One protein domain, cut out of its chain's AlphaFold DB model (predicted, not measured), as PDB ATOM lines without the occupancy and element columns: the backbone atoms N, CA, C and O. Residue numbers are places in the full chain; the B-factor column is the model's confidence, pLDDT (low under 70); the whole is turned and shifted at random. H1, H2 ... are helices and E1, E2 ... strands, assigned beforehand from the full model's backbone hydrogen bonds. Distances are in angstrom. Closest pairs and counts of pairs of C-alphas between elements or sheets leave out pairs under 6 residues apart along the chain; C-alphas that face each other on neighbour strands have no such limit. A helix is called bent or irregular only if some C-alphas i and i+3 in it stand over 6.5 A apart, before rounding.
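AT A GLANCE: This is residues 174 to 190 and 203 to 343 of the 353 residues of the protein "SseB domain-containing protein" of Streptomyces sp. 2321.6 (UniProt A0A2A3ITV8). The core is a small, strongly twisted sheet of four strands, E2, E3, E5 and E6, with a separate two-stranded ribbon, E1 and E4, meeting it where E1 comes close to the end of E3. H5 covers part of the sheet over E3 and E5, the helical hairpin of H2 and H3 packs near the edge strand E6, and H4 packs on E1, while H1 and H6 lie at the periphery and residues 272 to 277 stick out. The printed part has 158 residues, with six named helices and six named strands in the order H1 H2 H3 E1 E2 E3 H4 E4 H5 E5 E6 H6. The larger sheet has the order E2 E3 E5 E6 and is mixed, the ribbon is antiparallel, and the class is mixed, helices and strands. The whole is compact, with a radius of gyration of the C-alphas of 15.1 A and spans of 43 by 33 by 31 A.

IN THESE COORDINATES: After residues 174 to 183, H1 runs from residue 184, whose C-alpha is at (-8.510, -63.010, -19.521), to residue 190. H2, residues 203 to 215, is 19.6 A long; it is neither bent nor irregular, but only just: C-alphas 203 and 206 are 6.2 A apart. H3 is residues 221 to 230, 14.5 A. E1 is residues 232 to 238, 19.7 A, followed by E2, residues 245 to 248, and E3, residues 251 to 256, 15.3 A. H4 is residues 260 to 273, 19.7 A, and E4 is residues 288 to 293, 16.8 A. H5, residues 294 to 309, begins at C-alpha (-2.301, -48.110, -21.932) and is 20.6 A long. It has a kink of 28 degrees near residue 301 and is neither bent nor irregular, but only just: C-alphas 299 and 302 are 6.5 A apart. E5 is residues 313 to 317, E6 residues 325 to 327, and H6 residues 340 to 343, ending at C-alpha (-21.381, -46.596, -33.974).

HOW THE PARTS SIT: E3 and E5 are parallel inner strands, with N 314 and O 252 2.8 A apart, within hydrogen-bond range. E2 and E3 form an antiparallel hairpin, with N 253 and O 246 at 2.7 A. E5 and E6 form another, with N 327 and O 315 at 2.8 A. H3 and H5 on one face of this sheet make two layers, helices over a sheet. H5 lies over E3 and E5 at a height over the sheet of 9.5 A; on the local plane it stands at 27 degrees to E5, only just along the strands. H3 touches H5, which touches it with residues 294 to 298 alone, and their lines are about perpendicular at 88 degrees; the closest C-alphas, of Gln 229 and Gly 294, are 4.0 A apart. H2 and H3 touch as a helical hairpin, at a shallow tilt of 20 degrees, opposite ways, with the C-alphas of Leu 207 and Ala 227 closest at 4.8 A. H2 only grazes the sheet with residues 207 to 215, and H4 with residues 262 to 266. The closest C-alphas of E1 and E3, Leu 235 and Ala 256, are 4.9 A apart. E1 and E4 are antiparallel neighbours, with N 235 and O 290 at 2.8 A. The closest C-alphas of E1 and H4, Pro 236 and Met 263, are 7.3 A apart, and those of H1 and E4, Ser 188 and Leu 290, 7.5 A. H4 and H5 are apart, and H6 is not on the sheet. Every O i to N i+4 pair is within hydrogen-bond range in H1, H3 and H4, against 8 of 9 in H2 and 9 of 12 in H5; H6 is too short for such a pair.

THE WHOLE: The two C-alphas farthest apart, of Glu 218 and Gly 277, are 43.7 A apart. Residues 191 to 202 are not printed, and C-alphas 190 and 203 are 22.4 A apart across the cut. The links H4 to E4 and E6 to H6 are long, and residues 272 to 277 stand free. Mean pLDDT of the printed part is 80.3; 35 residues are under 70, among them residues 174 to 190 and 276 to 286.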
ATOM      1  N   LEU A 174     -21.322 -45.487 -10.924       38.44
ATOM      2  CA  LEU A 174     -20.776 -46.828 -11.190       38.44
ATOM      3  C   LEU A 174     -21.552 -47.877 -10.398       38.44
ATOM      4  O   LEU A 174     -21.517 -47.893  -9.169       38.44
ATOM      5  N   SER A 175     -22.251 -48.760 -11.103       40.91
ATOM      6  CA  SER A 175     -22.749 -50.016 -10.549       40.91
ATOM      7  C   SER A 175     -21.643 -51.050 -10.713       40.91
ATOM      8  O   SER A 175     -21.341 -51.476 -11.820       40.91
ATOM      9  N   GLU A 176     -20.957 -51.363  -9.620       43.62
ATOM     10  CA  GLU A 176     -19.739 -52.178  -9.619       43.62
ATOM     11  C   GLU A 176     -20.086 -53.622  -9.258       43.62
ATOM     12  O   GLU A 176     -20.266 -53.936  -8.082       43.62
ATOM     13  N   GLU A 177     -20.186 -54.499 -10.258       42.56
ATOM     14  CA  GLU A 177     -20.382 -55.939 -10.058       42.56
ATOM     15  C   GLU A 177     -19.181 -56.743 -10.598       42.56
ATOM     16  O   GLU A 177     -18.737 -56.515 -11.727       42.56
ATOM     17  N   PRO A 178     -18.654 -57.726  -9.840       39.34
ATOM     18  CA  PRO A 178     -17.642 -58.647 -10.344       39.34
ATOM     19  C   PRO A 178     -18.260 -59.607 -11.375       39.34
ATOM     20  O   PRO A 178     -19.112 -60.424 -11.025       39.34
ATOM     21  N   GLN A 179     -17.813 -59.564 -12.636       48.12
ATOM     22  CA  GLN A 179     -18.285 -60.483 -13.684       48.12
ATOM     23  C   GLN A 179     -17.171 -61.414 -14.170       48.12
ATOM     24  O   GLN A 179     -16.085 -60.976 -14.521       48.12
ATOM     25  N   HIS A 180     -17.435 -62.725 -14.173       41.03
ATOM     26  CA  HIS A 180     -16.473 -63.761 -14.561       41.03
ATOM     27  C   HIS A 180     -16.230 -63.785 -16.081       41.03
ATOM     28  O   HIS A 180     -17.164 -63.992 -16.852       41.03
ATOM     29  N   HIS A 181     -14.969 -63.662 -16.510       46.78
ATOM     30  CA  HIS A 181     -14.583 -63.649 -17.925       46.78
ATOM     31  C   HIS A 181     -13.528 -64.725 -18.228       46.78
ATOM     32  O   HIS A 181     -12.449 -64.721 -17.642       46.78
ATOM     33  N   SER A 182     -13.824 -65.641 -19.156       37.81
ATOM     34  CA  SER A 182     -12.941 -66.759 -19.536       37.81
ATOM     35  C   SER A 182     -11.708 -66.348 -20.351       37.81
ATOM     36  O   SER A 182     -10.714 -67.067 -20.333       37.81
ATOM     37  N   ASP A 183     -11.732 -65.198 -21.029       46.62
ATOM     38  CA  ASP A 183     -10.715 -64.849 -22.042       46.62
ATOM     39  C   ASP A 183      -9.524 -64.076 -21.474       46.62
ATOM     40  O   ASP A 183      -8.437 -64.073 -22.052       46.62
ATOM     41  N   VAL A 184      -9.667 -63.523 -20.265       49.94
ATOM     42  CA  VAL A 184      -8.510 -63.010 -19.521       49.94
ATOM     43  C   VAL A 184      -7.562 -64.152 -19.161       49.94
ATOM     44  O   VAL A 184      -6.383 -63.917 -18.960       49.94
ATOM     45  N   ARG A 185      -8.016 -65.411 -19.163       45.09
ATOM     46  CA  ARG A 185      -7.142 -66.580 -19.012       45.09
ATOM     47  C   ARG A 185      -6.268 -66.823 -20.248       45.09
ATOM     48  O   ARG A 185      -5.126 -67.244 -20.096       45.09
ATOM     49  N   GLU A 186      -6.770 -66.541 -21.450       46.19
ATOM     50  CA  GLU A 186      -6.019 -66.685 -22.706       46.19
ATOM     51  C   GLU A 186      -5.027 -65.523 -22.902       46.19
ATOM     52  O   GLU A 186      -3.907 -65.733 -23.366       46.19
ATOM     53  N   LEU A 187      -5.384 -64.325 -22.423       46.06
ATOM     54  CA  LEU A 187      -4.486 -63.168 -22.324       46.06
ATOM     55  C   LEU A 187      -3.476 -63.316 -21.175       46.06
ATOM     56  O   LEU A 187      -2.287 -63.146 -21.389       46.06
ATOM     57  N   SER A 188      -3.889 -63.766 -19.988       46.53
ATOM     58  CA  SER A 188      -3.002 -64.097 -18.858       46.53
ATOM     59  C   SER A 188      -2.028 -65.231 -19.196       46.53
ATOM     60  O   SER A 188      -0.915 -65.251 -18.679       46.53
ATOM     61  N   SER A 189      -2.410 -66.147 -20.093       48.53
ATOM     62  CA  SER A 189      -1.506 -67.154 -20.662       48.53
ATOM     63  C   SER A 189      -0.522 -66.566 -21.682       48.53
ATOM     64  O   SER A 189       0.546 -67.146 -21.874       48.53
ATOM     65  N   ARG A 190      -0.868 -65.449 -22.338       52.12
ATOM     66  CA  ARG A 190       0.007 -64.681 -23.239       52.12
ATOM     67  C   ARG A 190       0.994 -63.809 -22.446       52.12
ATOM     68  O   ARG A 190       2.166 -63.760 -22.801       52.12
ATOM     69  N   GLU A 203       6.642 -43.884 -15.964       64.06
ATOM     70  CA  GLU A 203       5.688 -43.920 -17.089       64.06
ATOM     71  C   GLU A 203       4.269 -43.538 -16.642       64.06
ATOM     72  O   GLU A 203       3.633 -42.676 -17.239       64.06
ATOM     73  N   SER A 204       3.810 -44.031 -15.490       83.44
ATOM     74  CA  SER A 204       2.525 -43.595 -14.918       83.44
ATOM     75  C   SER A 204       2.612 -42.228 -14.213       83.44
ATOM     76  O   SER A 204       1.591 -41.686 -13.787       83.44
ATOM     77  N   ALA A 205       3.812 -41.653 -14.047       88.19
ATOM     78  CA  ALA A 205       3.987 -40.358 -13.386       88.19
ATOM     79  C   ALA A 205       3.507 -39.194 -14.265       88.19
ATOM     80  O   ALA A 205       2.882 -38.271 -13.742       88.19
ATOM     81  N   GLU A 206       3.749 -39.268 -15.576       93.75
ATOM     82  CA  GLU A 206       3.252 -38.278 -16.536       93.75
ATOM     83  C   GLU A 206       1.724 -38.314 -16.610       93.75
ATOM     84  O   GLU A 206       1.077 -37.282 -16.449       93.75
ATOM     85  N   LEU A 207       1.126 -39.509 -16.702       94.25
ATOM     86  CA  LEU A 207      -0.329 -39.669 -16.641       94.25
ATOM     87  C   LEU A 207      -0.919 -39.022 -15.382       94.25
ATOM     88  O   LEU A 207      -1.887 -38.268 -15.461       94.25
ATOM     89  N   ARG A 208      -0.304 -39.240 -14.216       93.50
ATOM     90  CA  ARG A 208      -0.748 -38.607 -12.965       93.50
ATOM     91  C   ARG A 208      -0.595 -37.085 -12.976       93.50
ATOM     92  O   ARG A 208      -1.427 -36.405 -12.379       93.50
ATOM     93  N   ALA A 209       0.440 -36.551 -13.622       93.31
ATOM     94  CA  ALA A 209       0.608 -35.110 -13.790       93.31
ATOM     95  C   ALA A 209      -0.497 -34.522 -14.682       93.31
ATOM     96  O   ALA A 209      -1.069 -33.485 -14.339       93.31
ATOM     97  N   GLN A 210      -0.864 -35.214 -15.765       91.94
ATOM     98  CA  GLN A 210      -1.976 -34.816 -16.632       91.94
ATOM     99  C   GLN A 210      -3.329 -34.906 -15.911       91.94
ATOM    100  O   GLN A 210      -4.125 -33.971 -15.983       91.94
ATOM    101  N   MET A 211      -3.572 -35.973 -15.144       90.75
ATOM    102  CA  MET A 211      -4.762 -36.128 -14.290       90.75
ATOM    103  C   MET A 211      -4.926 -34.953 -13.309       90.75
ATOM    104  O   MET A 211      -6.004 -34.378 -13.169       90.75
ATOM    105  N   ASP A 212      -3.838 -34.553 -12.659       90.62
ATOM    106  CA  ASP A 212      -3.795 -33.432 -11.718       90.62
ATOM    107  C   ASP A 212      -3.988 -32.064 -12.404       90.62
ATOM    108  O   ASP A 212      -4.726 -31.211 -11.900       90.62
ATOM    109  N   ALA A 213      -3.418 -31.863 -13.597       82.12
ATOM    110  CA  ALA A 213      -3.699 -30.683 -14.421       82.12
ATOM    111  C   ALA A 213      -5.186 -30.598 -14.812       82.12
ATOM    112  O   ALA A 213      -5.784 -29.520 -14.765       82.12
ATOM    113  N   PHE A 214      -5.812 -31.735 -15.126       81.25
ATOM    114  CA  PHE A 214      -7.245 -31.826 -15.408       81.25
ATOM    115  C   PHE A 214      -8.116 -31.400 -14.229       81.25
ATOM    116  O   PHE A 214      -9.026 -30.589 -14.405       81.25
ATOM    117  N   VAL A 215      -7.811 -31.882 -13.021       77.81
ATOM    118  CA  VAL A 215      -8.536 -31.495 -11.796       77.81
ATOM    119  C   VAL A 215      -8.412 -29.994 -11.513       77.81
ATOM    120  O   VAL A 215      -9.361 -29.377 -11.026       77.81
ATOM    121  N   ARG A 216      -7.283 -29.370 -11.872       82.50
ATOM    122  CA  ARG A 216      -7.096 -27.911 -11.791       82.50
ATOM    123  C   ARG A 216      -7.784 -27.109 -12.902       82.50
ATOM    124  O   ARG A 216      -7.791 -25.883 -12.830       82.50
ATOM    125  N   GLY A 217      -8.358 -27.764 -13.912       82.38
ATOM    126  CA  GLY A 217      -8.941 -27.101 -15.082       82.38
ATOM    127  C   GLY A 217      -7.904 -26.584 -16.090       82.38
ATOM    128  O   GLY A 217      -8.225 -25.726 -16.907       82.38
ATOM    129  N   GLU A 218      -6.671 -27.088 -16.022       83.12
ATOM    130  CA  GLU A 218      -5.533 -26.704 -16.873       83.12
ATOM    131  C   GLU A 218      -5.136 -27.810 -17.869       83.12
ATOM    132  O   GLU A 218      -4.221 -27.621 -18.666       83.12
ATOM    133  N   GLY A 219      -5.786 -28.976 -17.800       80.62
ATOM    134  CA  GLY A 219      -5.426 -30.160 -18.578       80.62
ATOM    135  C   GLY A 219      -5.796 -30.076 -20.061       80.62
ATOM    136  O   GLY A 219      -6.847 -29.548 -20.426       80.62
ATOM    137  N   ASP A 220      -4.938 -30.645 -20.911       84.06
ATOM    138  CA  ASP A 220      -5.198 -30.857 -22.338       84.06
ATOM    139  C   ASP A 220      -5.724 -32.287 -22.566       84.06
ATOM    140  O   ASP A 220      -4.994 -33.244 -22.286       84.06
ATOM    141  N   PRO A 221      -6.962 -32.465 -23.073       80.50
ATOM    142  CA  PRO A 221      -7.537 -33.788 -23.319       80.50
ATOM    143  C   PRO A 221      -6.655 -34.695 -24.160       80.50
ATOM    144  O   PRO A 221      -6.588 -35.890 -23.882       80.50
ATOM    145  N   GLN A 222      -5.956 -34.136 -25.143       88.06
ATOM    146  CA  GLN A 222      -5.091 -34.922 -26.008       88.06
ATOM    147  C   GLN A 222      -3.848 -35.409 -25.254       88.06
ATOM    148  O   GLN A 222      -3.526 -36.592 -25.309       88.06
ATOM    149  N   ALA A 223      -3.212 -34.528 -24.475       91.69
ATOM    150  CA  ALA A 223      -2.056 -34.883 -23.655       91.69
ATOM    151  C   ALA A 223      -2.395 -35.932 -22.581       91.69
ATOM    152  O   ALA A 223      -1.578 -36.801 -22.291       91.69
ATOM    153  N   LEU A 224      -3.605 -35.891 -22.008       90.12
ATOM    154  CA  LEU A 224      -4.064 -36.914 -21.064       90.12
ATOM    155  C   LEU A 224      -4.197 -38.288 -21.732       90.12
ATOM    156  O   LEU A 224      -3.813 -39.288 -21.131       90.12
ATOM    157  N   VAL A 225      -4.740 -38.343 -22.951       92.69
ATOM    158  CA  VAL A 225      -4.897 -39.599 -23.701       92.69
ATOM    159  C   VAL A 225      -3.539 -40.154 -24.120       92.69
ATOM    160  O   VAL A 225      -3.298 -41.343 -23.935       92.69
ATOM    161  N   GLU A 226      -2.636 -39.305 -24.608       94.38
ATOM    162  CA  GLU A 226      -1.264 -39.692 -24.967       94.38
ATOM    163  C   GLU A 226      -0.509 -40.232 -23.744       94.38
ATOM    164  O   GLU A 226       0.011 -41.346 -23.772       94.38
ATOM    165  N   ALA A 227      -0.555 -39.511 -22.619       95.00
ATOM    166  CA  ALA A 227       0.042 -39.977 -21.371       95.00
ATOM    167  C   ALA A 227      -0.611 -41.272 -20.859       95.00
ATOM    168  O   ALA A 227       0.060 -42.101 -20.248       95.00
ATOM    169  N   ALA A 228      -1.911 -41.468 -21.101       93.25
ATOM    170  CA  ALA A 228      -2.591 -42.706 -20.748       93.25
ATOM    171  C   ALA A 228      -2.130 -43.879 -21.610       93.25
ATOM    172  O   ALA A 228      -1.911 -44.949 -21.056       93.25
ATOM    173  N   GLN A 229      -1.958 -43.683 -22.919       94.38
ATOM    174  CA  GLN A 229      -1.465 -44.700 -23.851       94.38
ATOM    175  C   GLN A 229      -0.031 -45.138 -23.518       94.38
ATOM    176  O   GLN A 229       0.273 -46.329 -23.572       94.38
ATOM    177  N   GLU A 230       0.826 -44.200 -23.117       94.44
ATOM    178  CA  GLU A 230       2.220 -44.477 -22.745       94.44
ATOM    179  C   GLU A 230       2.376 -45.074 -21.335       94.44
ATOM    180  O   GLU A 230       3.407 -45.670 -21.022       94.44
ATOM    181  N   ALA A 231       1.371 -44.931 -20.466       94.94
ATOM    182  CA  ALA A 231       1.458 -45.388 -19.087       94.94
ATOM    183  C   ALA A 231       1.339 -46.911 -18.949       94.94
ATOM    184  O   ALA A 231       0.516 -47.566 -19.589       94.94
ATOM    185  N   GLU A 232       2.087 -47.467 -18.000       95.75
ATOM    186  CA  GLU A 232       1.831 -48.806 -17.479       95.75
ATOM    187  C   GLU A 232       0.666 -48.759 -16.474       95.75
ATOM    188  O   GLU A 232       0.648 -47.935 -15.546       95.75
ATOM    189  N   LEU A 233      -0.320 -49.635 -16.670       95.44
ATOM    190  CA  LEU A 233      -1.558 -49.697 -15.901       95.44
ATOM    191  C   LEU A 233      -1.776 -51.089 -15.304       95.44
ATOM    192  O   LEU A 233      -1.501 -52.123 -15.915       95.44
ATOM    193  N   LEU A 234      -2.319 -51.104 -14.088       94.12
ATOM    194  CA  LEU A 234      -2.651 -52.319 -13.354       94.12
ATOM    195  C   LEU A 234      -4.156 -52.568 -13.407       94.12
ATOM    196  O   LEU A 234      -4.934 -51.710 -12.995       94.12
ATOM    197  N   LEU A 235      -4.571 -53.749 -13.855       92.81
ATOM    198  CA  LEU A 235      -5.969 -54.182 -13.835       92.81
ATOM    199  C   LEU A 235      -6.138 -55.266 -12.767       92.81
ATOM    200  O   LEU A 235      -5.567 -56.351 -12.919       92.81
ATOM    201  N   PRO A 236      -6.901 -55.032 -11.685       88.06
ATOM    202  CA  PRO A 236      -7.101 -56.037 -10.655       88.06
ATOM    203  C   PRO A 236      -7.927 -57.204 -11.200       88.06
ATOM    204  O   PRO A 236      -8.935 -57.015 -11.886       88.06
ATOM    205  N   LEU A 237      -7.503 -58.417 -10.849       83.19
ATOM    206  CA  LEU A 237      -8.116 -59.665 -11.282       83.19
ATOM    207  C   LEU A 237      -8.956 -60.291 -10.157       83.19
ATOM    208  O   LEU A 237      -8.508 -60.430  -9.018       83.19
ATOM    209  N   LEU A 238     -10.161 -60.732 -10.504       73.12
ATOM    210  CA  LEU A 238     -11.140 -61.432  -9.674       73.12
ATOM    211  C   LEU A 238     -11.210 -62.908 -10.055       73.12
ATOM    212  O   LEU A 238     -11.325 -63.241 -11.237       73.12
ATOM    213  N   GLY A 239     -11.220 -63.795  -9.053       68.44
ATOM    214  CA  GLY A 239     -11.396 -65.238  -9.254       68.44
ATOM    215  C   GLY A 239     -10.523 -65.763 -10.396       68.44
ATOM    216  O   GLY A 239      -9.344 -65.436 -10.462       68.44
ATOM    217  N   GLU A 240     -11.107 -66.496 -11.343       63.69
ATOM    218  CA  GLU A 240     -10.441 -67.106 -12.514       63.69
ATOM    219  C   GLU A 240      -9.902 -66.118 -13.584       63.69
ATOM    220  O   GLU A 240      -9.686 -66.510 -14.729       63.69
ATOM    221  N   GLY A 241      -9.661 -64.852 -13.231       66.25
ATOM    222  CA  GLY A 241      -9.016 -63.862 -14.098       66.25
ATOM    223  C   GLY A 241      -9.930 -62.743 -14.586       66.25
ATOM    224  O   GLY A 241      -9.529 -61.988 -15.447       66.25
ATOM    225  N   ALA A 242     -11.137 -62.574 -14.061       72.25
ATOM    226  CA  ALA A 242     -11.982 -61.450 -14.460       72.25
ATOM    227  C   ALA A 242     -11.355 -60.092 -14.116       72.25
ATOM    228  O   ALA A 242     -10.833 -59.930 -13.022       72.25
ATOM    229  N   VAL A 243     -11.447 -59.107 -15.006       82.56
ATOM    230  CA  VAL A 243     -11.062 -57.724 -14.686       82.56
ATOM    231  C   VAL A 243     -12.199 -57.024 -13.945       82.56
ATOM    232  O   VAL A 243     -13.372 -57.269 -14.231       82.56
ATOM    233  N   TRP A 244     -11.871 -56.164 -12.980       85.56
ATOM    234  CA  TRP A 244     -12.893 -55.329 -12.345       85.56
ATOM    235  C   TRP A 244     -13.463 -54.318 -13.337       85.56
ATOM    236  O   TRP A 244     -12.727 -53.657 -14.073       85.56
ATOM    237  N   SER A 245     -14.782 -54.167 -13.296       86.38
ATOM    238  CA  SER A 245     -15.484 -53.124 -14.026       86.38
ATOM    239  C   SER A 245     -16.696 -52.625 -13.245       86.38
ATOM    240  O   SER A 245     -17.158 -53.286 -12.312       86.38
ATOM    241  N   GLY A 246     -17.202 -51.457 -13.624       81.69
ATOM    242  CA  GLY A 246     -18.489 -50.946 -13.159       81.69
ATOM    243  C   GLY A 246     -19.258 -50.276 -14.288       81.69
ATOM    244  O   GLY A 246     -18.669 -49.873 -15.282       81.69
ATOM    245  N   GLU A 247     -20.570 -50.151 -14.168       79.06
ATOM    246  CA  GLU A 247     -21.427 -49.607 -15.227       79.06
ATOM    247  C   GLU A 247     -21.915 -48.192 -14.875       79.06
ATOM    248  O   GLU A 247     -22.496 -47.979 -13.809       79.06
ATOM    249  N   ILE A 248     -21.681 -47.221 -15.765       70.56
ATOM    250  CA  ILE A 248     -22.251 -45.860 -15.747       70.56
ATOM    251  C   ILE A 248     -22.803 -45.586 -17.144       70.56
ATOM    252  O   ILE A 248     -22.064 -45.734 -18.107       70.56
ATOM    253  N   GLU A 249     -24.042 -45.091 -17.253       63.41
ATOM    254  CA  GLU A 249     -24.587 -44.549 -18.518       63.41
ATOM    255  C   GLU A 249     -24.569 -45.551 -19.680       63.41
ATOM    256  O   GLU A 249     -24.234 -45.198 -20.806       63.41
ATOM    257  N   ASP A 250     -24.897 -46.816 -19.401       76.88
ATOM    258  CA  ASP A 250     -24.836 -47.923 -20.369       76.88
ATOM    259  C   ASP A 250     -23.423 -48.181 -20.942       76.88
ATOM    260  O   ASP A 250     -23.247 -48.955 -21.884       76.88
ATOM    261  N   ILE A 251     -22.402 -47.567 -20.335       81.19
ATOM    262  CA  ILE A 251     -20.987 -47.799 -20.590       81.19
ATOM    263  C   ILE A 251     -20.426 -48.614 -19.434       81.19
ATOM    264  O   ILE A 251     -20.571 -48.275 -18.254       81.19
ATOM    265  N   ARG A 252     -19.723 -49.685 -19.774       87.38
ATOM    266  CA  ARG A 252     -18.933 -50.446 -18.815       87.38
ATOM    267  C   ARG A 252     -17.542 -49.834 -18.693       87.38
ATOM    268  O   ARG A 252     -16.843 -49.641 -19.675       87.38
ATOM    269  N   TRP A 253     -17.116 -49.542 -17.482       90.88
ATOM    270  CA  TRP A 253     -15.844 -48.907 -17.179       90.88
ATOM    271  C   TRP A 253     -14.891 -49.939 -16.613       90.88
ATOM    272  O   TRP A 253     -15.110 -50.437 -15.510       90.88
ATOM    273  N   LEU A 254     -13.843 -50.265 -17.364       94.50
ATOM    274  CA  LEU A 254     -12.744 -51.080 -16.864       94.50
ATOM    275  C   LEU A 254     -11.920 -50.283 -15.862       94.50
ATOM    276  O   LEU A 254     -11.595 -49.118 -16.099       94.50
ATOM    277  N   PHE A 255     -11.575 -50.917 -14.746       94.06
ATOM    278  CA  PHE A 255     -10.806 -50.269 -13.692       94.06
ATOM    279  C   PHE A 255      -9.321 -50.516 -13.906       94.06
ATOM    280  O   PHE A 255      -8.859 -51.658 -13.866       94.06
ATOM    281  N   ALA A 256      -8.586 -49.429 -14.110       95.81
ATOM    282  CA  ALA A 256      -7.143 -49.420 -14.262       95.81
ATOM    283  C   ALA A 256      -6.510 -48.549 -13.172       95.81
ATOM    284  O   ALA A 256      -7.114 -47.587 -12.697       95.81
ATOM    285  N   PHE A 257      -5.290 -48.881 -12.762       95.19
ATOM    286  CA  PHE A 257      -4.599 -48.170 -11.690       95.19
ATOM    287  C   PHE A 257      -3.174 -47.818 -12.085       95.19
ATOM    288  O   PHE A 257      -2.456 -48.643 -12.646       95.19
ATOM    289  N   THR A 258      -2.750 -46.611 -11.721       94.56
ATOM    290  CA  THR A 258      -1.393 -46.105 -11.988       94.56
ATOM    291  C   THR A 258      -0.349 -46.693 -11.046       94.56
ATOM    292  O   THR A 258       0.850 -46.571 -11.278       94.56
ATOM    293  N   SER A 259      -0.776 -47.296  -9.934       90.44
ATOM    294  CA  SER A 259       0.132 -47.932  -8.984       90.44
ATOM    295  C   SER A 259      -0.566 -48.976  -8.123       90.44
ATOM    296  O   SER A 259      -1.780 -48.949  -7.909       90.44
ATOM    297  N   THR A 260       0.236 -49.857  -7.529       88.12
ATOM    298  CA  THR A 260      -0.245 -50.835  -6.547       88.12
ATOM    299  C   THR A 260      -0.860 -50.169  -5.318       88.12
ATOM    300  O   THR A 260      -1.731 -50.762  -4.688       88.12
ATOM    301  N   ARG A 261      -0.455 -48.935  -4.986       87.62
ATOM    302  CA  ARG A 261      -1.014 -48.165  -3.870       87.62
ATOM    303  C   ARG A 261      -2.467 -47.768  -4.128       87.62
ATOM    304  O   ARG A 261      -3.306 -48.013  -3.268       87.62
ATOM    305  N   GLU A 262      -2.754 -47.180  -5.289       89.25
ATOM    306  CA  GLU A 262      -4.119 -46.768  -5.659       89.25
ATOM    307  C   GLU A 262      -5.030 -47.996  -5.803       89.25
ATOM    308  O   GLU A 262      -6.132 -48.027  -5.260       89.25
ATOM    309  N   MET A 263      -4.520 -49.066  -6.425       88.81
ATOM    310  CA  MET A 263      -5.235 -50.341  -6.521       88.81
ATOM    311  C   MET A 263      -5.530 -50.943  -5.140       88.81
ATOM    312  O   MET A 263      -6.645 -51.395  -4.892       88.81
ATOM    313  N   HIS A 264      -4.560 -50.954  -4.221       84.25
ATOM    314  CA  HIS A 264      -4.770 -51.484  -2.873       84.25
ATOM    315  C   HIS A 264      -5.781 -50.647  -2.085       84.25
ATOM    316  O   HIS A 264      -6.603 -51.218  -1.376       84.25
ATOM    317  N   ALA A 265      -5.754 -49.318  -2.221       84.88
ATOM    318  CA  ALA A 265      -6.745 -48.444  -1.599       84.88
ATOM    319  C   ALA A 265      -8.167 -48.781  -2.079       84.88
ATOM    320  O   ALA A 265      -9.066 -48.959  -1.256       84.88
ATOM    321  N   PHE A 266      -8.350 -48.969  -3.391       86.69
ATOM    322  CA  PHE A 266      -9.618 -49.432  -3.956       86.69
ATOM    323  C   PHE A 266     -10.041 -50.798  -3.407       86.69
ATOM    324  O   PHE A 266     -11.158 -50.952  -2.912       86.69
ATOM    325  N   LEU A 267      -9.155 -51.794  -3.451       83.62
ATOM    326  CA  LEU A 267      -9.476 -53.148  -2.994       83.62
ATOM    327  C   LEU A 267      -9.782 -53.195  -1.496       83.62
ATOM    328  O   LEU A 267     -10.675 -53.931  -1.083       83.62
ATOM    329  N   GLN A 268      -9.085 -52.394  -0.691       80.94
ATOM    330  CA  GLN A 268      -9.358 -52.254   0.733       80.94
ATOM    331  C   GLN A 268     -10.743 -51.645   0.970       80.94
ATOM    332  O   GLN A 268     -11.513 -52.199   1.750       80.94
ATOM    333  N   GLN A 269     -11.101 -50.577   0.251       80.88
ATOM    334  CA  GLN A 269     -12.440 -49.992   0.341       80.88
ATOM    335  C   GLN A 269     -13.525 -51.016  -0.028       80.88
ATOM    336  O   GLN A 269     -14.551 -51.110   0.647       80.88
ATOM    337  N   LYS A 270     -13.295 -51.819  -1.074       80.44
ATOM    338  CA  LYS A 270     -14.207 -52.907  -1.456       80.44
ATOM    339  C   LYS A 270     -14.308 -53.972  -0.379       80.44
ATOM    340  O   LYS A 270     -15.412 -54.408  -0.069       80.44
ATOM    341  N   TRP A 271     -13.183 -54.364   0.204       73.50
ATOM    342  CA  TRP A 271     -13.141 -55.342   1.283       73.50
ATOM    343  C   TRP A 271     -13.906 -54.880   2.524       73.50
ATOM    344  O   TRP A 271     -14.673 -55.649   3.094       73.50
ATOM    345  N   GLU A 272     -13.730 -53.622   2.922       74.00
ATOM    346  CA  GLU A 272     -14.406 -53.029   4.078       74.00
ATOM    347  C   GLU A 272     -15.918 -52.872   3.861       74.00
ATOM    348  O   GLU A 272     -16.693 -53.012   4.807       74.00
ATOM    349  N   ALA A 273     -16.347 -52.608   2.623       73.50
ATOM    350  CA  ALA A 273     -17.759 -52.482   2.268       73.50
ATOM    351  C   ALA A 273     -18.470 -53.833   2.057       73.50
ATOM    352  O   ALA A 273     -19.700 -53.895   2.123       73.50
ATOM    353  N   ALA A 274     -17.719 -54.902   1.787       69.00
ATOM    354  CA  ALA A 274     -18.265 -56.211   1.459       69.00
ATOM    355  C   ALA A 274     -18.869 -56.922   2.678       69.00
ATOM    356  O   ALA A 274     -18.305 -56.949   3.776       69.00
ATOM    357  N   ARG A 275     -20.007 -57.590   2.474       73.06
ATOM    358  CA  ARG A 275     -20.557 -58.526   3.459       73.06
ATOM    359  C   ARG A 275     -19.678 -59.779   3.549       73.06
ATOM    360  O   ARG A 275     -19.018 -60.151   2.574       73.06
ATOM    361  N   PRO A 276     -19.705 -60.505   4.684       66.25
ATOM    362  CA  PRO A 276     -19.013 -61.783   4.792       66.25
ATOM    363  C   PRO A 276     -19.405 -62.735   3.649       66.25
ATOM    364  O   PRO A 276     -20.567 -63.118   3.529       66.25
ATOM    365  N   GLY A 277     -18.426 -63.118   2.824       65.94
ATOM    366  CA  GLY A 277     -18.606 -64.039   1.693       65.94
ATOM    367  C   GLY A 277     -18.942 -63.395   0.342       65.94
ATOM    368  O   GLY A 277     -19.101 -64.129  -0.627       65.94
ATOM    369  N   GLU A 278     -19.036 -62.066   0.256       67.31
ATOM    370  CA  GLU A 278     -19.339 -61.350  -0.994       67.31
ATOM    371  C   GLU A 278     -18.120 -61.229  -1.922       67.31
ATOM    372  O   GLU A 278     -18.249 -61.330  -3.139       67.31
ATOM    373  N   LEU A 279     -16.919 -61.087  -1.352       69.44
ATOM    374  CA  LEU A 279     -15.670 -61.072  -2.109       69.44
ATOM    375  C   LEU A 279     -14.913 -62.400  -1.979       69.44
ATOM    376  O   LEU A 279     -14.929 -63.020  -0.909       69.44
ATOM    377  N   PRO A 280     -14.191 -62.834  -3.034       66.88
ATOM    378  CA  PRO A 280     -13.349 -64.020  -2.966       66.88
ATOM    379  C   PRO A 280     -12.321 -63.912  -1.834       66.88
ATOM    380  O   PRO A 280     -11.616 -62.910  -1.715       66.88
ATOM    381  N   ALA A 281     -12.163 -64.979  -1.047       62.88
ATOM    382  CA  ALA A 281     -11.183 -65.038   0.046       62.88
ATOM    383  C   ALA A 281      -9.727 -64.824  -0.422       62.88
ATOM    384  O   ALA A 281      -8.849 -64.495   0.372       62.88
ATOM    385  N   GLU A 282      -9.469 -65.015  -1.715       58.38
ATOM    386  CA  GLU A 282      -8.187 -64.769  -2.374       58.38
ATOM    387  C   GLU A 282      -7.839 -63.276  -2.402       58.38
ATOM    388  O   GLU A 282      -6.688 -62.927  -2.142       58.38
ATOM    389  N   LEU A 283      -8.838 -62.405  -2.600       64.06
ATOM    390  CA  LEU A 283      -8.684 -60.946  -2.583       64.06
ATOM    391  C   LEU A 283      -8.177 -60.455  -1.215       64.06
ATOM    392  O   LEU A 283      -7.391 -59.517  -1.148       64.06
ATOM    393  N   ALA A 284      -8.568 -61.151  -0.139       58.34
ATOM    394  CA  ALA A 284      -8.143 -60.897   1.241       58.34
ATOM    395  C   ALA A 284      -6.664 -61.209   1.502       58.34
ATOM    396  O   ALA A 284      -6.080 -60.715   2.464       58.34
ATOM    397  N   ARG A 285      -6.094 -62.138   0.724       57.47
ATOM    398  CA  ARG A 285      -4.765 -62.708   0.976       57.47
ATOM    399  C   ARG A 285      -3.729 -62.137   0.021       57.47
ATOM    400  O   ARG A 285      -2.664 -61.750   0.481       57.47
ATOM    401  N   HIS A 286      -4.033 -62.107  -1.278       65.50
ATOM    402  CA  HIS A 286      -3.163 -61.562  -2.321       65.50
ATOM    403  C   HIS A 286      -4.004 -61.087  -3.514       65.50
ATOM    404  O   HIS A 286      -4.596 -61.896  -4.229       65.50
ATOM    405  N   ALA A 287      -4.014 -59.778  -3.765       71.88
ATOM    406  CA  ALA A 287      -4.620 -59.219  -4.966       71.88
ATOM    407  C   ALA A 287      -3.779 -59.571  -6.201       71.88
ATOM    408  O   ALA A 287      -2.613 -59.185  -6.298       71.88
ATOM    409  N   ARG A 288      -4.370 -60.301  -7.149       82.75
ATOM    410  CA  ARG A 288      -3.774 -60.505  -8.473       82.75
ATOM    411  C   ARG A 288      -4.113 -59.323  -9.365       82.75
ATOM    412  O   ARG A 288      -5.195 -58.755  -9.250       82.75
ATOM    413  N   TYR A 289      -3.206 -58.990 -10.268       86.00
ATOM    414  CA  TYR A 289      -3.412 -57.945 -11.255       86.00
ATOM    415  C   TYR A 289      -2.701 -58.299 -12.559       86.00
ATOM    416  O   TYR A 289      -1.720 -59.048 -12.554       86.00
ATOM    417  N   LEU A 290      -3.224 -57.776 -13.663       89.25
ATOM    418  CA  LEU A 290      -2.563 -57.739 -14.958       89.25
ATOM    419  C   LEU A 290      -1.840 -56.395 -15.086       89.25
ATOM    420  O   LEU A 290      -2.414 -55.365 -14.743       89.25
ATOM    421  N   CYS A 291      -0.598 -56.422 -15.556       91.81
ATOM    422  CA  CYS A 291       0.176 -55.234 -15.897       91.81
ATOM    423  C   CYS A 291       0.158 -55.096 -17.418       91.81
ATOM    424  O   CYS A 291       0.501 -56.062 -18.101       91.81
ATOM    425  N   VAL A 292      -0.291 -53.957 -17.931       92.50
ATOM    426  CA  VAL A 292      -0.492 -53.734 -19.367       92.50
ATOM    427  C   VAL A 292      -0.151 -52.287 -19.714       92.50
ATOM    428  O   VAL A 292      -0.363 -51.395 -18.891       92.50
ATOM    429  N   SER A 293       0.376 -52.037 -20.912       94.38
ATOM    430  CA  SER A 293       0.501 -50.659 -21.406       94.38
ATOM    431  C   SER A 293      -0.883 -50.076 -21.704       94.38
ATOM    432  O   SER A 293      -1.819 -50.810 -22.036       94.38
ATOM    433  N   GLY A 294      -1.042 -48.762 -21.594       94.00
ATOM    434  CA  GLY A 294      -2.301 -48.110 -21.932       94.00
ATOM    435  C   GLY A 294      -2.673 -48.257 -23.403       94.00
ATOM    436  O   GLY A 294      -3.847 -48.453 -23.712       94.00
ATOM    437  N   GLU A 295      -1.692 -48.237 -24.306       94.94
ATOM    438  CA  GLU A 295      -1.889 -48.506 -25.734       94.94
ATOM    439  C   GLU A 295      -2.512 -49.891 -25.937       94.94
ATOM    440  O   GLU A 295      -3.567 -50.019 -26.555       94.94
ATOM    441  N   GLU A 296      -1.924 -50.928 -25.347       93.62
ATOM    442  CA  GLU A 296      -2.431 -52.293 -25.465       93.62
ATOM    443  C   GLU A 296      -3.805 -52.462 -24.787       93.62
ATOM    444  O   GLU A 296      -4.699 -53.127 -25.323       93.62
ATOM    445  N   LEU A 297      -4.021 -51.806 -23.641       94.81
ATOM    446  CA  LEU A 297      -5.323 -51.766 -22.980       94.81
ATOM    447  C   LEU A 297      -6.404 -51.212 -23.918       94.81
ATOM    448  O   LEU A 297      -7.455 -51.833 -24.067       94.81
ATOM    449  N   LEU A 298      -6.152 -50.061 -24.543       94.56
ATOM    450  CA  LEU A 298      -7.134 -49.337 -25.353       94.56
ATOM    451  C   LEU A 298      -7.317 -49.935 -26.755       94.56
ATOM    452  O   LEU A 298      -8.434 -49.919 -27.274       94.56
ATOM    453  N   HIS A 299      -6.255 -50.468 -27.361       93.12
ATOM    454  CA  HIS A 299      -6.257 -50.919 -28.756       93.12
ATOM    455  C   HIS A 299      -6.386 -52.434 -28.936       93.12
ATOM    456  O   HIS A 299      -6.780 -52.869 -30.018       93.12
ATOM    457  N   GLU A 300      -6.109 -53.244 -27.913       91.94
ATOM    458  CA  GLU A 300      -6.211 -54.706 -28.014       91.94
ATOM    459  C   GLU A 300      -7.201 -55.292 -27.007       91.94
ATOM    460  O   GLU A 300      -8.158 -55.975 -27.393       91.94
ATOM    461  N   LEU A 301      -7.008 -55.010 -25.715       91.00
ATOM    462  CA  LEU A 301      -7.810 -55.623 -24.657       91.00
ATOM    463  C   LEU A 301      -9.261 -55.136 -24.688       91.00
ATOM    464  O   LEU A 301     -10.195 -55.943 -24.655       91.00
ATOM    465  N   LEU A 302      -9.454 -53.821 -24.760       91.69
ATOM    466  CA  LEU A 302     -10.772 -53.201 -24.746       91.69
ATOM    467  C   LEU A 302     -11.615 -53.615 -25.974       91.69
ATOM    468  O   LEU A 302     -12.740 -54.074 -25.761       91.69
ATOM    469  N   PRO A 303     -11.105 -53.600 -27.228       91.75
ATOM    470  CA  PRO A 303     -11.847 -54.123 -28.378       91.75
ATOM    471  C   PRO A 303     -12.220 -55.601 -28.270       91.75
ATOM    472  O   PRO A 303     -13.340 -55.975 -28.629       91.75
ATOM    473  N   ALA A 304     -11.333 -56.444 -27.734       88.88
ATOM    474  CA  ALA A 304     -11.637 -57.857 -27.524       88.88
ATOM    475  C   ALA A 304     -12.808 -58.052 -26.540       88.88
ATOM    476  O   ALA A 304     -13.705 -58.864 -26.791       88.88
ATOM    477  N   LEU A 305     -12.839 -57.275 -25.450       87.25
ATOM    478  CA  LEU A 305     -13.918 -57.312 -24.458       87.25
ATOM    479  C   LEU A 305     -15.241 -56.771 -25.023       87.25
ATOM    480  O   LEU A 305     -16.278 -57.424 -24.877       87.25
ATOM    481  N   VAL A 306     -15.209 -55.640 -25.737       87.44
ATOM    482  CA  VAL A 306     -16.388 -55.056 -26.409       87.44
ATOM    483  C   VAL A 306     -16.956 -56.015 -27.458       87.44
ATOM    484  O   VAL A 306     -18.166 -56.240 -27.509       87.44
ATOM    485  N   GLY A 307     -16.105 -56.615 -28.295       83.44
ATOM    486  CA  GLY A 307     -16.528 -57.538 -29.352       83.44
ATOM    487  C   GLY A 307     -17.263 -58.770 -28.818       83.44
ATOM    488  O   GLY A 307     -18.180 -59.277 -29.478       83.44
ATOM    489  N   ARG A 308     -16.899 -59.224 -27.614       78.88
ATOM    490  CA  ARG A 308     -17.538 -60.349 -26.928       78.88
ATOM    491  C   ARG A 308     -18.825 -59.950 -26.221       78.88
ATOM    492  O   ARG A 308     -19.865 -60.552 -26.480       78.88
ATOM    493  N   ASP A 309     -18.748 -58.957 -25.341       79.06
ATOM    494  CA  ASP A 309     -19.851 -58.628 -24.434       79.06
ATOM    495  C   ASP A 309     -20.901 -57.746 -25.122       79.06
ATOM    496  O   ASP A 309     -22.039 -57.676 -24.668       79.06
ATOM    497  N   ARG A 310     -20.544 -57.121 -26.256       81.94
ATOM    498  CA  ARG A 310     -21.399 -56.214 -27.042       81.94
ATOM    499  C   ARG A 310     -21.917 -55.024 -26.231       81.94
ATOM    500  O   ARG A 310     -22.945 -54.447 -26.575       81.94
ATOM    501  N   VAL A 311     -21.179 -54.646 -25.190       80.81
ATOM    502  CA  VAL A 311     -21.424 -53.463 -24.363       80.81
ATOM    503  C   VAL A 311     -20.324 -52.441 -24.661       80.81
ATOM    504  O   VAL A 311     -19.158 -52.837 -24.719       80.81
ATOM    505  N   PRO A 312     -20.651 -51.153 -24.862       84.06
ATOM    506  CA  PRO A 312     -19.654 -50.092 -24.960       84.06
ATOM    507  C   PRO A 312     -18.784 -50.051 -23.706       84.06
ATOM    508  O   PRO A 312     -19.314 -50.069 -22.595       84.06
ATOM    509  N   MET A 313     -17.460 -49.995 -23.867       89.38
ATOM    510  CA  MET A 313     -16.550 -50.022 -22.722       89.38
ATOM    511  C   MET A 313     -15.552 -48.874 -22.733       89.38
ATOM    512  O   MET A 313     -14.819 -48.728 -23.702       89.38
ATOM    513  N   GLY A 314     -15.498 -48.105 -21.648       91.88
ATOM    514  CA  GLY A 314     -14.444 -47.130 -21.366       91.88
ATOM    515  C   GLY A 314     -13.457 -47.641 -20.316       91.88
ATOM    516  O   GLY A 314     -13.608 -48.736 -19.768       91.88
ATOM    517  N   VAL A 315     -12.461 -46.821 -19.991       95.62
ATOM    518  CA  VAL A 315     -11.497 -47.084 -18.911       95.62
ATOM    519  C   VAL A 315     -11.589 -45.956 -17.889       95.62
ATOM    520  O   VAL A 315     -11.643 -44.781 -18.251       95.62
ATOM    521  N   VAL A 316     -11.607 -46.295 -16.602       95.50
ATOM    522  CA  VAL A 316     -11.418 -45.331 -15.512       95.50
ATOM    523  C   VAL A 316     -10.111 -45.641 -14.794       95.50
ATOM    524  O   VAL A 316      -9.865 -46.774 -14.373       95.50
ATOM    525  N   VAL A 317      -9.268 -44.619 -14.679       95.56
ATOM    526  CA  VAL A 317      -7.953 -44.694 -14.044       95.56
ATOM    527  C   VAL A 317      -8.051 -44.173 -12.614       95.56
ATOM    528  O   VAL A 317      -8.557 -43.073 -12.393       95.56
ATOM    529  N   ASP A 318      -7.555 -44.958 -11.654       94.12
ATOM    530  CA  ASP A 318      -7.544 -44.659 -10.217       94.12
ATOM    531  C   ASP A 318      -8.936 -44.265  -9.681       94.12
ATOM    532  O   ASP A 318      -9.116 -43.209  -9.084       94.12
ATOM    533  N   VAL A 319      -9.944 -45.121  -9.889       87.00
ATOM    534  CA  VAL A 319     -11.384 -44.841  -9.656       87.00
ATOM    535  C   VAL A 319     -11.747 -44.246  -8.279       87.00
ATOM    536  O   VAL A 319     -12.697 -43.463  -8.161       87.00
ATOM    537  N   THR A 320     -10.987 -44.573  -7.232       81.88
ATOM    538  CA  THR A 320     -11.185 -44.065  -5.859       81.88
ATOM    539  C   THR A 320     -10.392 -42.806  -5.548       81.88
ATOM    540  O   THR A 320     -10.571 -42.219  -4.484       81.88
ATOM    541  N   SER A 321      -9.494 -42.408  -6.442       84.94
ATOM    542  CA  SER A 321      -8.653 -41.233  -6.287       84.94
ATOM    543  C   SER A 321      -9.429 -39.961  -6.606       84.94
ATOM    544  O   SER A 321     -10.294 -39.931  -7.483       84.94
ATOM    545  N   GLU A 322      -9.067 -38.874  -5.931       81.00
ATOM    546  CA  GLU A 322      -9.536 -37.529  -6.281       81.00
ATOM    547  C   GLU A 322      -9.020 -37.089  -7.660       81.00
ATOM    548  O   GLU A 322      -9.641 -36.254  -8.308       81.00
ATOM    549  N   LEU A 323      -7.922 -37.699  -8.126       84.75
ATOM    550  CA  LEU A 323      -7.316 -37.447  -9.433       84.75
ATOM    551  C   LEU A 323      -7.890 -38.317 -10.560       84.75
ATOM    552  O   LEU A 323      -7.354 -38.287 -11.660       84.75
ATOM    553  N   ARG A 324      -8.922 -39.131 -10.307       90.50
ATOM    554  CA  ARG A 324      -9.434 -40.108 -11.284       90.50
ATOM    555  C   ARG A 324      -9.653 -39.515 -12.678       90.50
ATOM    556  O   ARG A 324     -10.216 -38.430 -12.818       90.50
ATOM    557  N   ALA A 325      -9.281 -40.276 -13.701       89.06
ATOM    558  CA  ALA A 325      -9.513 -39.912 -15.095       89.06
ATOM    559  C   ALA A 325     -10.442 -40.913 -15.777       89.06
ATOM    560  O   ALA A 325     -10.321 -42.122 -15.587       89.06
ATOM    561  N   PHE A 326     -11.353 -40.389 -16.593       90.44
ATOM    562  CA  PHE A 326     -12.246 -41.176 -17.434       90.44
ATOM    563  C   PHE A 326     -11.763 -41.101 -18.880       90.44
ATOM    564  O   PHE A 326     -11.610 -40.013 -19.433       90.44
ATOM    565  N   LEU A 327     -11.561 -42.265 -19.486       91.25
ATOM    566  CA  LEU A 327     -11.255 -42.455 -20.900       91.25
ATOM    567  C   LEU A 327     -12.506 -43.057 -21.563       91.25
ATOM    568  O   LEU A 327     -12.669 -44.283 -21.571       91.25
ATOM    569  N   PRO A 328     -13.459 -42.217 -22.016       90.00
ATOM    570  CA  PRO A 328     -14.707 -42.696 -22.600       90.00
ATOM    571  C   PRO A 328     -14.478 -43.419 -23.938       90.00
ATOM    572  O   PRO A 328     -13.515 -43.114 -24.644       90.00
ATOM    573  N   PRO A 329     -15.385 -44.332 -24.338       89.75
ATOM    574  CA  PRO A 329     -15.316 -45.037 -25.618       89.75
ATOM    575  C   PRO A 329     -15.713 -44.137 -26.793       89.75
ATOM    576  O   PRO A 329     -16.755 -44.333 -27.413       89.75
ATOM    577  N   VAL A 330     -14.901 -43.130 -27.098       90.94
ATOM    578  CA  VAL A 330     -15.089 -42.220 -28.235       90.94
ATOM    579  C   VAL A 330     -13.856 -42.212 -29.135       90.94
ATOM    580  O   VAL A 330     -12.751 -42.562 -28.713       90.94
ATOM    581  N   SER A 331     -14.051 -41.808 -30.387       90.31
ATOM    582  CA  SER A 331     -12.990 -41.684 -31.382       90.31
ATOM    583  C   SER A 331     -11.881 -40.761 -30.878       90.31
ATOM    584  O   SER A 331     -12.142 -39.720 -30.273       90.31
ATOM    585  N   GLY A 332     -10.633 -41.170 -31.103       88.38
ATOM    586  CA  GLY A 332      -9.442 -40.506 -30.568       88.38
ATOM    587  C   GLY A 332      -8.978 -41.035 -29.207       88.38
ATOM    588  O   GLY A 332      -7.826 -40.810 -28.859       88.38
ATOM    589  N   ILE A 333      -9.818 -41.782 -28.478       90.81
ATOM    590  CA  ILE A 333      -9.441 -42.481 -27.235       90.81
ATOM    591  C   ILE A 333      -9.383 -43.990 -27.465       90.81
ATOM    592  O   ILE A 333      -8.422 -44.649 -27.077       90.81
ATOM    593  N   VAL A 334     -10.413 -44.535 -28.113       92.94
ATOM    594  CA  VAL A 334     -10.502 -45.952 -28.482       92.94
ATOM    595  C   VAL A 334     -10.509 -46.104 -30.009       92.94
ATOM    596  O   VAL A 334     -10.828 -45.139 -30.713       92.94
ATOM    597  N   PRO A 335     -10.191 -47.294 -30.556       93.25
ATOM    598  CA  PRO A 335     -10.353 -47.568 -31.980       93.25
ATOM    599  C   PRO A 335     -11.763 -47.242 -32.495       93.25
ATOM    600  O   PRO A 335     -12.761 -47.560 -31.847       93.25
ATOM    601  N   ASP A 336     -11.848 -46.678 -33.704       92.12
ATOM    602  CA  ASP A 336     -13.112 -46.234 -34.318       92.12
ATOM    603  C   ASP A 336     -14.179 -47.343 -34.409       92.12
ATOM    604  O   ASP A 336     -15.375 -47.066 -34.364       92.12
ATOM    605  N   GLU A 337     -13.760 -48.605 -34.509       89.56
ATOM    606  CA  GLU A 337     -14.638 -49.783 -34.532       89.56
ATOM    607  C   GLU A 337     -15.452 -49.982 -33.242       89.56
ATOM    608  O   GLU A 337     -16.578 -50.490 -33.290       89.56
ATOM    609  N   ILE A 338     -14.923 -49.546 -32.095       89.88
ATOM    610  CA  ILE A 338     -15.589 -49.633 -30.788       89.88
ATOM    611  C   ILE A 338     -16.022 -48.272 -30.228       89.88
ATOM    612  O   ILE A 338     -16.606 -48.213 -29.147       89.88
ATOM    613  N   ALA A 339     -15.779 -47.189 -30.967       88.50
ATOM    614  CA  ALA A 339     -16.118 -45.830 -30.576       88.50
ATOM    615  C   ALA A 339     -17.628 -45.542 -30.710       88.50
ATOM    616  O   ALA A 339     -18.222 -45.666 -31.785       88.50
ATOM    617  N   LEU A 340     -18.261 -45.098 -29.624       85.44
ATOM    618  CA  LEU A 340     -19.697 -44.812 -29.553       85.44
ATOM    619  C   LEU A 340     -20.154 -43.726 -30.529       85.44
ATOM    620  O   LEU A 340     -21.208 -43.847 -31.161       85.44
ATOM    621  N   ASP A 341     -19.356 -42.673 -30.686       84.00
ATOM    622  CA  ASP A 341     -19.636 -41.566 -31.603       84.00
ATOM    623  C   ASP A 341     -19.578 -41.997 -33.080       84.00
ATOM    624  O   ASP A 341     -20.169 -41.334 -33.933       84.00
ATOM    625  N   LYS A 342     -18.947 -43.140 -33.388       79.38
ATOM    626  CA  LYS A 342     -18.907 -43.740 -34.733       79.38
ATOM    627  C   LYS A 342     -19.968 -44.820 -34.945       79.38
ATOM    628  O   LYS A 342     -20.466 -44.975 -36.059       79.38
ATOM    629  N   GLN A 343     -20.376 -45.528 -33.891       64.31
ATOM    630  CA  GLN A 343     -21.381 -46.596 -33.974       64.31
ATOM    631  C   GLN A 343     -22.806 -46.085 -34.247       64.31
ATOM    632  O   GLN A 343     -23.603 -46.779 -34.882       64.31
TER     633      GLN A 343